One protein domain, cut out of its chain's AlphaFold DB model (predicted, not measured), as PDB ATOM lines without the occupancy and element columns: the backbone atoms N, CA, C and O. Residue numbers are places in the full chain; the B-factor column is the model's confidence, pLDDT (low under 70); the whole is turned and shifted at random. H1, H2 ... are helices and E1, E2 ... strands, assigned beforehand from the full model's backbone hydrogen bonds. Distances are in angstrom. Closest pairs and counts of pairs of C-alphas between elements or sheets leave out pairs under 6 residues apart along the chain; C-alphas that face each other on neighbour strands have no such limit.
ATOM      1  N   VAL A   4      27.229   6.699  55.090       91.62
ATOM      2  CA  VAL A   4      25.955   6.051  55.428       91.62
ATOM      3  C   VAL A   4      26.238   4.600  55.780       91.62
ATOM      4  O   VAL A   4      26.845   3.873  54.997       91.62
ATOM      5  N   VAL A   5      25.815   4.181  56.973       94.25
ATOM      6  CA  VAL A   5      25.976   2.800  57.441       94.25
ATOM      7  C   VAL A   5      24.661   2.054  57.252       94.25
ATOM      8  O   VAL A   5      23.668   2.430  57.867       94.25
ATOM      9  N   LEU A   6      24.662   0.991  56.446       95.25
ATOM     10  CA  LEU A   6      23.480   0.156  56.218       95.25
ATOM     11  C   LEU A   6      23.474  -1.062  57.141       95.25
ATOM     12  O   LEU A   6      24.428  -1.845  57.178       95.25
ATOM     13  N   THR A   7      22.360  -1.272  57.831       96.81
ATOM     14  CA  THR A   7      22.075  -2.494  58.584       96.81
ATOM     15  C   THR A   7      21.805  -3.675  57.651       96.81
ATOM     16  O   THR A   7      21.395  -3.508  56.502       96.81
ATOM     17  N   LYS A   8      21.936  -4.904  58.166       96.75
ATOM     18  CA  LYS A   8      21.573  -6.125  57.422       96.75
ATOM     19  C   LYS A   8      20.136  -6.112  56.889       96.75
ATOM     20  O   LYS A   8      19.893  -6.599  55.791       96.75
ATOM     21  N   LYS A   9      19.191  -5.545  57.648       96.25
ATOM     22  CA  LYS A   9      17.780  -5.467  57.242       96.25
ATOM     23  C   LYS A   9      17.589  -4.514  56.061       96.25
ATOM     24  O   LYS A   9      16.848  -4.835  55.139       96.25
ATOM     25  N   GLU A  10      18.270  -3.371  56.067       96.25
ATOM     26  CA  GLU A  10      18.232  -2.415  54.950       96.25
ATOM     27  C   GLU A  10      18.908  -2.990  53.704       96.25
ATOM     28  O   GLU A  10      18.362  -2.891  52.608       96.25
ATOM     29  N   GLN A  11      20.045  -3.675  53.870       95.94
ATOM     30  CA  GLN A  11      20.715  -4.386  52.776       95.94
ATOM     31  C   GLN A  11      19.798  -5.442  52.145       95.94
ATOM     32  O   GLN A  11      19.674  -5.507  50.921       95.94
ATOM     33  N   GLN A  12      19.119  -6.241  52.974       96.50
ATOM     34  CA  GLN A  12      18.150  -7.226  52.503       96.50
ATOM     35  C   GLN A  12      17.000  -6.556  51.738       96.50
ATOM     36  O   GLN A  12      16.688  -6.987  50.630       96.50
ATOM     37  N   ALA A  13      16.425  -5.474  52.270       95.44
ATOM     38  CA  ALA A  13      15.343  -4.747  51.608       95.44
ATOM     39  C   ALA A  13      15.762  -4.196  50.229       95.44
ATOM     40  O   ALA A  13      15.017  -4.329  49.258       95.44
ATOM     41  N   ILE A  14      16.974  -3.639  50.109       95.44
ATOM     42  CA  ILE A  14      17.525  -3.167  48.825       95.44
ATOM     43  C   ILE A  14      17.704  -4.333  47.841       95.44
ATOM     44  O   ILE A  14      17.374  -4.204  46.658       95.44
ATOM     45  N   SER A  15      18.195  -5.485  48.308       95.56
ATOM     46  CA  SER A  15      18.352  -6.680  47.471       95.56
ATOM     47  C   SER A  15      17.005  -7.201  46.968       95.56
ATOM     48  O   SER A  15      16.863  -7.505  45.785       95.56
ATOM     49  N   GLU A  16      16.002  -7.286  47.840       96.19
ATOM     50  CA  GLU A  16      14.656  -7.734  47.476       96.19
ATOM     51  C   GLU A  16      14.014  -6.792  46.454       96.19
ATOM     52  O   GLU A  16      13.461  -7.255  45.453       96.19
ATOM     53  N   LEU A  17      14.161  -5.477  46.645       92.56
ATOM     54  CA  LEU A  17      13.684  -4.476  45.693       92.56
ATOM     55  C   LEU A  17      14.401  -4.588  44.343       92.56
ATOM     56  O   LEU A  17      13.760  -4.497  43.297       92.56
ATOM     57  N   THR A  18      15.711  -4.837  44.350       94.62
ATOM     58  CA  THR A  18      16.503  -5.042  43.127       94.62
ATOM     59  C   THR A  18      15.999  -6.253  42.340       94.62
ATOM     60  O   THR A  18      15.787  -6.172  41.127       94.62
ATOM     61  N   GLU A  19      15.756  -7.373  43.016       95.62
ATOM     62  CA  GLU A  19      15.243  -8.590  42.382       95.62
ATOM     63  C   GLU A  19      13.784  -8.458  41.927       95.62
ATOM     64  O   GLU A  19      13.393  -9.034  40.905       95.62
ATOM     65  N   LEU A  20      12.968  -7.685  42.645       93.31
ATOM     66  CA  LEU A  20      11.624  -7.322  42.202       93.31
ATOM     67  C   LEU A  20      11.682  -6.469  40.931       93.31
ATOM     68  O   LEU A  20      11.000  -6.785  39.958       93.31
ATOM     69  N   ALA A  21      12.522  -5.433  40.912       90.50
ATOM     70  CA  ALA A  21      12.657  -4.517  39.783       90.50
ATOM     71  C   ALA A  21      13.090  -5.244  38.503       90.50
ATOM     72  O   ALA A  21      12.513  -5.020  37.440       90.50
ATOM     73  N   LYS A  22      14.044  -6.179  38.600       92.56
ATOM     74  CA  LYS A  22      14.488  -7.000  37.457       92.56
ATOM     75  C   LYS A  22      13.386  -7.896  36.887       92.56
ATOM     76  O   LYS A  22      13.379  -8.165  35.689       92.56
ATOM     77  N   ARG A  23      12.473  -8.381  37.735       95.00
ATOM     78  CA  ARG A  23      11.365  -9.271  37.341       95.00
ATOM     79  C   ARG A  23      10.067  -8.525  37.044       95.00
ATOM     80  O   ARG A  23       9.078  -9.161  36.679       95.00
ATOM     81  N   TRP A  24      10.054  -7.204  37.201       94.25
ATOM     82  CA  TRP A  24       8.847  -6.411  37.052       94.25
ATOM     83  C   TRP A  24       8.281  -6.524  35.626       94.25
ATOM     84  O   TRP A  24       9.030  -6.369  34.653       94.25
ATOM     85  N   PRO A  25       6.973  -6.791  35.450       95.44
ATOM     86  CA  PRO A  25       6.391  -6.913  34.121       95.44
ATOM     87  C   PRO A  25       6.524  -5.612  33.325       95.44
ATOM     88  O   PRO A  25       6.075  -4.558  33.765       95.44
ATOM     89  N   LYS A  26       7.051  -5.694  32.097       92.94
ATOM     90  CA  LYS A  26       7.235  -4.528  31.205       92.94
ATOM     91  C   LYS A  26       5.934  -3.791  30.855       92.94
ATOM     92  O   LYS A  26       5.971  -2.660  30.381       92.94
ATOM     93  N   THR A  27       4.789  -4.444  31.039       94.88
ATOM     94  CA  THR A  27       3.456  -3.881  30.789       94.88
ATOM     95  C   THR A  27       2.932  -3.039  31.951       94.88
ATOM     96  O   THR A  27       1.929  -2.344  31.783       94.88
ATOM     97  N   LEU A  28       3.592  -3.092  33.111       96.06
ATOM     98  CA  LEU A  28       3.248  -2.333  34.305       96.06
ATOM     99  C   LEU A  28       4.281  -1.235  34.553       96.06
ATOM    100  O   LEU A  28       5.465  -1.388  34.255       96.06
ATOM    101  N   LYS A  29       3.838  -0.137  35.156       93.38
ATOM    102  CA  LYS A  29       4.712   0.932  35.647       93.38
ATOM    103  C   LYS A  29       4.518   1.102  37.143       93.38
ATOM    104  O   LYS A  29       3.387   1.082  37.613       93.38
ATOM    105  N   LEU A  30       5.619   1.297  37.853       91.50
ATOM    106  CA  LEU A  30       5.619   1.712  39.250       91.50
ATOM    107  C   LEU A  30       5.854   3.213  39.324       91.50
ATOM    108  O   LEU A  30       6.677   3.746  38.579       91.50
ATOM    109  N   PHE A  31       5.137   3.881  40.216       89.62
ATOM    110  CA  PHE A  31       5.300   5.305  40.463       89.62
ATOM    111  C   PHE A  31       5.127   5.602  41.944       89.62
ATOM    112  O   PHE A  31       4.110   5.246  42.536       89.62
ATOM    113  N   SER A  32       6.125   6.247  42.536       89.31
ATOM    114  CA  SER A  32       6.077   6.681  43.928       89.31
ATOM    115  C   SER A  32       5.431   8.059  44.010       89.31
ATOM    116  O   SER A  32       5.794   8.952  43.253       89.31
ATOM    117  N   TRP A  33       4.495   8.238  44.934       84.81
ATOM    118  CA  TRP A  33       3.834   9.510  45.210       84.81
ATOM    119  C   TRP A  33       3.639   9.629  46.716       84.81
ATOM    120  O   TRP A  33       2.963   8.776  47.266       84.81
ATOM    121  N   SER A  34       4.188  10.668  47.356       87.94
ATOM    122  CA  SER A  34       4.071  11.008  48.789       87.94
ATOM    123  C   SER A  34       3.161  10.093  49.623       87.94
ATOM    124  O   SER A  34       1.934  10.216  49.625       87.94
ATOM    125  N   GLY A  35       3.773   9.125  50.306       90.88
ATOM    126  CA  GLY A  35       3.083   8.156  51.160       90.88
ATOM    127  C   GLY A  35       2.491   6.937  50.443       90.88
ATOM    128  O   GLY A  35       1.915   6.067  51.099       90.88
ATOM    129  N   THR A  36       2.611   6.856  49.118       92.31
ATOM    130  CA  THR A  36       1.948   5.863  48.261       92.31
ATOM    131  C   THR A  36       2.872   5.342  47.155       92.31
ATOM    132  O   THR A  36       3.703   6.071  46.612       92.31
ATOM    133  N   LEU A  37       2.731   4.064  46.795       92.56
ATOM    134  CA  LEU A  37       3.302   3.474  45.582       92.56
ATOM    135  C   LEU A  37       2.159   3.024  44.675       92.56
ATOM    136  O   LEU A  37       1.392   2.135  45.038       92.56
ATOM    137  N   CYS A  38       2.045   3.642  43.505       93.31
ATOM    138  CA  CYS A  38       1.006   3.363  42.524       93.31
ATOM    139  C   CYS A  38       1.513   2.397  41.452       93.31
ATOM    140  O   CYS A  38       2.651   2.505  40.978       93.31
ATOM    141  N   VAL A  39       0.635   1.495  41.019       95.38
ATOM    142  CA  VAL A  39       0.864   0.611  39.876       95.38
ATOM    143  C   VAL A  39      -0.021   1.067  38.727       95.38
ATOM    144  O   VAL A  39      -1.245   1.099  38.833       95.38
ATOM    145  N   PHE A  40       0.597   1.380  37.592       96.69
ATOM    146  CA  PHE A  40      -0.109   1.759  36.378       96.69
ATOM    147  C   PHE A  40      -0.026   0.680  35.306       96.69
ATOM    148  O   PHE A  40       1.000   0.016  35.140       96.69
ATOM    149  N   LYS A  41      -1.073   0.593  34.488       97.69
ATOM    150  CA  LYS A  41      -1.088  -0.162  33.230       97.69
ATOM    151  C   LYS A  41      -1.622   0.717  32.105       97.69
ATOM    152  O   LYS A  41      -2.377   1.650  32.352       97.69
ATOM    153  N   LYS A  42      -1.222   0.434  30.864       97.25
ATOM    154  CA  LYS A  42      -1.838   1.066  29.695       97.25
ATOM    155  C   LYS A  42      -3.257   0.535  29.481       97.25
ATOM    156  O   LYS A  42      -3.440  -0.683  29.442       97.25
ATOM    157  N   ASP A  43      -4.230   1.434  29.365       95.38
ATOM    158  CA  ASP A  43      -5.578   1.099  28.900       95.38
ATOM    159  C   ASP A  43      -5.616   0.932  27.367       95.38
ATOM    160  O   ASP A  43      -4.583   1.011  26.694       95.38
ATOM    161  N   ALA A  44      -6.806   0.675  26.816       96.19
ATOM    162  CA  ALA A  44      -7.000   0.482  25.379       96.19
ATOM    163  C   ALA A  44      -6.635   1.723  24.538       96.19
ATOM    164  O   ALA A  44      -6.234   1.574  23.387       96.19
ATOM    165  N   ASP A  45      -6.704   2.920  25.129       96.50
ATOM    166  CA  ASP A  45      -6.357   4.193  24.488       96.50
ATOM    167  C   ASP A  45      -4.870   4.558  24.683       96.50
ATOM    168  O   ASP A  45      -4.410   5.619  24.256       96.50
ATOM    169  N   GLY A  46      -4.094   3.711  25.370       94.25
ATOM    170  CA  GLY A  46      -2.688   3.963  25.677       94.25
ATOM    171  C   GLY A  46      -2.458   4.971  26.810       94.25
ATOM    172  O   GLY A  46      -1.321   5.431  27.004       94.25
ATOM    173  N   ARG A  47      -3.474   5.302  27.611       95.56
ATOM    174  CA  ARG A  47      -3.338   6.137  28.817       95.56
ATOM    175  C   ARG A  47      -2.889   5.286  30.004       95.56
ATOM    176  O   ARG A  47      -3.113   4.083  30.040       95.56
ATOM    177  N   ASN A  48      -2.184   5.891  30.962       95.50
ATOM    178  CA  ASN A  48      -1.843   5.189  32.204       95.50
ATOM    179  C   ASN A  48      -3.092   5.148  33.097       95.50
ATOM    180  O   ASN A  48      -3.537   6.197  33.554       95.50
ATOM    181  N   ALA A  49      -3.622   3.961  33.365       96.75
ATOM    182  CA  ALA A  49      -4.672   3.733  34.350       96.75
ATOM    183  C   ALA A  49      -4.044   3.259  35.662       96.75
ATOM    184  O   ALA A  49      -3.202   2.355  35.642       96.75
ATOM    185  N   ASN A  50      -4.429   3.870  36.788       96.12
ATOM    186  CA  ASN A  50      -4.053   3.378  38.114       96.12
ATOM    187  C   ASN A  50      -4.829   2.089  38.387       96.12
ATOM    188  O   ASN A  50      -6.058   2.113  38.355       96.12
ATOM    189  N   ILE A  51      -4.126   0.981  38.604       96.81
ATOM    190  CA  ILE A  51      -4.749  -0.329  38.826       96.81
ATOM    191  C   ILE A  51      -4.567  -0.841  40.253       96.81
ATOM    192  O   ILE A  51      -5.292  -1.750  40.644       96.81
ATOM    193  N   ASP A  52      -3.619  -0.282  41.008       96.62
ATOM    194  CA  ASP A  52      -3.399  -0.624  42.412       96.62
ATOM    195  C   ASP A  52      -2.574   0.459  43.120       96.62
ATOM    196  O   ASP A  52      -1.835   1.221  42.488       96.62
ATOM    197  N   SER A  53      -2.692   0.557  44.439       94.19
ATOM    198  CA  SER A  53      -1.968   1.542  45.241       94.19
ATOM    199  C   SER A  53      -1.678   1.017  46.643       94.19
ATOM    200  O   SER A  53      -2.575   0.592  47.366       94.19
ATOM    201  N   ILE A  54      -0.412   1.105  47.049       93.44
ATOM    202  CA  ILE A  54       0.047   0.746  48.392       93.44
ATOM    203  C   ILE A  54       0.238   2.036  49.181       93.44
ATOM    204  O   ILE A  54       1.149   2.803  48.881       93.44
ATOM    205  N   SER A  55      -0.610   2.275  50.179       93.94
ATOM    206  CA  SER A  55      -0.555   3.456  51.048       93.94
ATOM    207  C   SER A  55       0.262   3.223  52.322       93.94
ATOM    208  O   SER A  55       0.410   2.088  52.773       93.94
ATOM    209  N   GLY A  56       0.699   4.307  52.964       92.19
ATOM    210  CA  GLY A  56       1.362   4.270  54.272       92.19
ATOM    211  C   GLY A  56       2.844   3.908  54.200       92.19
ATOM    212  O   GLY A  56       3.416   3.468  55.196       92.19
ATOM    213  N   ILE A  57       3.467   4.071  53.031       89.38
ATOM    214  CA  ILE A  57       4.898   3.818  52.858       89.38
ATOM    215  C   ILE A  57       5.716   5.092  53.119       89.38
ATOM    216  O   ILE A  57       5.257   6.186  52.794       89.38
ATOM    217  N   PRO A  58       6.929   4.987  53.690       87.31
ATOM    218  CA  PRO A  58       7.761   6.142  54.022       87.31
ATOM    219  C   PRO A  58       8.457   6.701  52.769       87.31
ATOM    220  O   PRO A  58       9.655   6.512  52.577       87.31
ATOM    221  N   ASN A  59       7.696   7.361  51.894       84.00
ATOM    222  CA  ASN A  59       8.208   8.143  50.769       84.00
ATOM    223  C   ASN A  59       7.552   9.530  50.751       84.00
ATOM    224  O   ASN A  59       6.424   9.684  51.214       84.00
ATOM    225  N   ASP A  60       8.225  10.517  50.173       81.19
ATOM    226  CA  ASP A  60       7.713  11.877  49.971       81.19
ATOM    227  C   ASP A  60       7.278  12.156  48.520       81.19
ATOM    228  O   ASP A  60       6.697  13.200  48.236       81.19
ATOM    229  N   GLY A  61       7.472  11.193  47.614       77.06
ATOM    230  CA  GLY A  61       7.239  11.324  46.177       77.06
ATOM    231  C   GLY A  61       8.484  11.740  45.396       77.06
ATOM    232  O   GLY A  61       8.556  11.384  44.226       77.06
ATOM    233  N   GLY A  62       9.455  12.373  46.066       69.56
ATOM    234  CA  GLY A  62      10.796  12.726  45.597       69.56
ATOM    235  C   GLY A  62      10.875  13.637  44.367       69.56
ATOM    236  O   GLY A  62      10.289  13.353  43.324       69.56
ATOM    237  N   ASP A  63      11.706  14.678  44.435       74.38
ATOM    238  CA  ASP A  63      12.298  15.296  43.244       74.38
ATOM    239  C   ASP A  63      13.763  14.829  43.133       74.38
ATOM    240  O   ASP A  63      14.552  15.066  44.050       74.38
ATOM    241  N   PRO A  64      14.176  14.149  42.044       67.69
ATOM    242  CA  PRO A  64      15.564  13.718  41.869       67.69
ATOM    243  C   PRO A  64      16.595  14.853  41.949       67.69
ATOM    244  O   PRO A  64      17.765  14.582  42.211       67.69
ATOM    245  N   SER A  65      16.188  16.106  41.718       75.06
ATOM    246  CA  SER A  65      17.071  17.275  41.803       75.06
ATOM    247  C   SER A  65      17.397  17.718  43.236       75.06
ATOM    248  O   SER A  65      18.373  18.444  43.429       75.06
ATOM    249  N   ASP A  66      16.670  17.214  44.238       72.62
ATOM    250  CA  ASP A  66      16.927  17.490  45.659       72.62
ATOM    251  C   ASP A  66      18.055  16.617  46.248       72.62
ATOM    252  O   ASP A  66      18.508  16.832  47.377       72.62
ATOM    253  N   ILE A  67      18.558  15.638  45.487       75.75
ATOM    254  CA  ILE A  67      19.674  14.778  45.892       75.75
ATOM    255  C   ILE A  67      20.992  15.524  45.649       75.75
ATOM    256  O   ILE A  67      21.477  15.614  44.525       75.75
ATOM    257  N   ASN A  68      21.605  16.040  46.717       70.62
ATOM    258  CA  ASN A  68      22.858  16.805  46.648       70.62
ATOM    259  C   ASN A  68      24.066  16.101  47.295       70.62
ATOM    260  O   ASN A  68      25.077  16.749  47.579       70.62
ATOM    261  N   GLN A  69      23.973  14.793  47.557       78.25
ATOM    262  CA  GLN A  69      25.045  14.020  48.189       78.25
ATOM    263  C   GLN A  69      25.210  12.640  47.562       78.25
ATOM    264  O   GLN A  69      24.243  11.898  47.427       78.25
ATOM    265  N   ASP A  70      26.471  12.273  47.333       84.31
ATOM    266  CA  ASP A  70      26.912  10.912  47.035       84.31
ATOM    267  C   ASP A  70      27.705  10.381  48.243       84.31
ATOM    268  O   ASP A  70      28.909  10.647  48.371       84.31
ATOM    269  N   PRO A  71      27.042   9.718  49.209       89.19
ATOM    270  CA  PRO A  71      27.711   9.231  50.403       89.19
ATOM    271  C   PRO A  71      28.583   8.005  50.113       89.19
ATOM    272  O   PRO A  71      28.308   7.192  49.232       89.19
ATOM    273  N   GLU A  72      29.604   7.812  50.942       90.75
ATOM    274  CA  GLU A  72      30.298   6.530  51.043       90.75
ATOM    275  C   GLU A  72      29.393   5.540  51.794       90.75
ATOM    276  O   GLU A  72      29.014   5.784  52.946       90.75
ATOM    277  N   ILE A  73      29.048   4.421  51.152       91.75
ATOM    278  CA  ILE A  73      28.245   3.360  51.769       91.75
ATOM    279  C   ILE A  73      29.154   2.400  52.537       91.75
ATOM    280  O   ILE A  73      30.058   1.788  51.969       91.75
ATOM    281  N   VAL A  74      28.872   2.232  53.827       92.75
ATOM    282  CA  VAL A  74      29.544   1.279  54.713       92.75
ATOM    283  C   VAL A  74      28.538   0.219  55.153       92.75
ATOM    284  O   VAL A  74      27.429   0.529  55.582       92.75
ATOM    285  N   TYR A  75      28.926  -1.048  55.080       88.94
ATOM    286  CA  TYR A  75      28.081  -2.171  55.484       88.94
ATOM    287  C   TYR A  75      28.458  -2.626  56.896       88.94
ATOM    288  O   TYR A  75      29.645  -2.796  57.188       88.94
ATOM    289  N   LYS A  76      27.462  -2.806  57.771       81.75
ATOM    290  CA  LYS A  76      27.635  -3.286  59.152       81.75
ATOM    291  C   LYS A  76      26.967  -4.642  59.376       81.75
ATOM    292  O   LYS A  76      25.873  -4.877  58.811       81.75
TER     293      LYS A  76
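AT A GLANCE: This is residues 4 to 76 of the 76 residues of an uncharacterized protein of Aeromonas veronii (UniProt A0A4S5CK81). This is an open, elongated frame with a hollow middle: a strongly twisted sheet of three strands, E2, E3 and E4, makes one end, and a short pair of strands, E1 beside E5, makes the other. Helix H1 bridges the two ends along one side, and the long link from E4 to E5 bridges them along another, with residues 12 to 20 of H1 and residues 63 to 69 of the link standing free. The printed part has 73 residues with one named helix and five named strands, in the order E1, H1, E2, E3, E4, E5; the class is mixed, helices and strands. The larger sheet runs E2, E3, E4, antiparallel throughout, and E1 and E5 are parallel. The whole is loose, with a radius of gyration of the C-alphas of 15.3 A, and spans 48 by 27 by 22 A.

HOW THE PARTS SIT: Start at E1, residues 4 to 6, and look across to E5, residues 72 to 75: they are parallel neighbours at 25 degrees, with N 4 and O 72 at 2.9 A and N 74 and O 4 at 2.9 A, within hydrogen-bond range. Next comes H1, residues 8 to 23, in which every O i to N i+4 pair is within hydrogen-bond range. The closest C-alphas of H1 and E5 are those of Lys 8 and Tyr 75, 7.9 A apart. Go on to E2, residues 28 to 33, E3, residues 36 to 42, and E4, residues 48 to 55, which form a meander, each strand the antiparallel neighbour of the one before. In the hairpin E2 and E3, at 149 degrees, find N 31 and O 38 at 2.9 A. In the hairpin E3 and E4, at 158 degrees, find N 39 and O 52 at 2.9 A. E2 and E4 are the edge strands, and E4 bends by 62 degrees at residue 51. H1 is not on this sheet, with 1 pair of C-alphas within 10 A. E4 and E5 are apart.

IN THESE COORDINATES: Find C-alpha 4 at (25.955, 6.051, 55.428), where E1 begins; it runs to residue 6. From C-alpha 8 at (21.573, -6.125, 57.422), H1 runs 22.7 A to residue 23. E2 then covers 16.1 A, E3 19.5 A and E4 19.0 A. E5 ends at C-alpha 75, at (28.081, -2.171, 55.484).

THE WHOLE: The two C-alphas farthest apart are those of Asp 45 and Lys 76, 49.1 A. The printed part has no cut. The link from E4 to E5 is long, with 16 residues, 56 to 71; the other four links are tight. Look at residues 62 and 64 for pLDDT under 70; the mean of the printed part is 90.7.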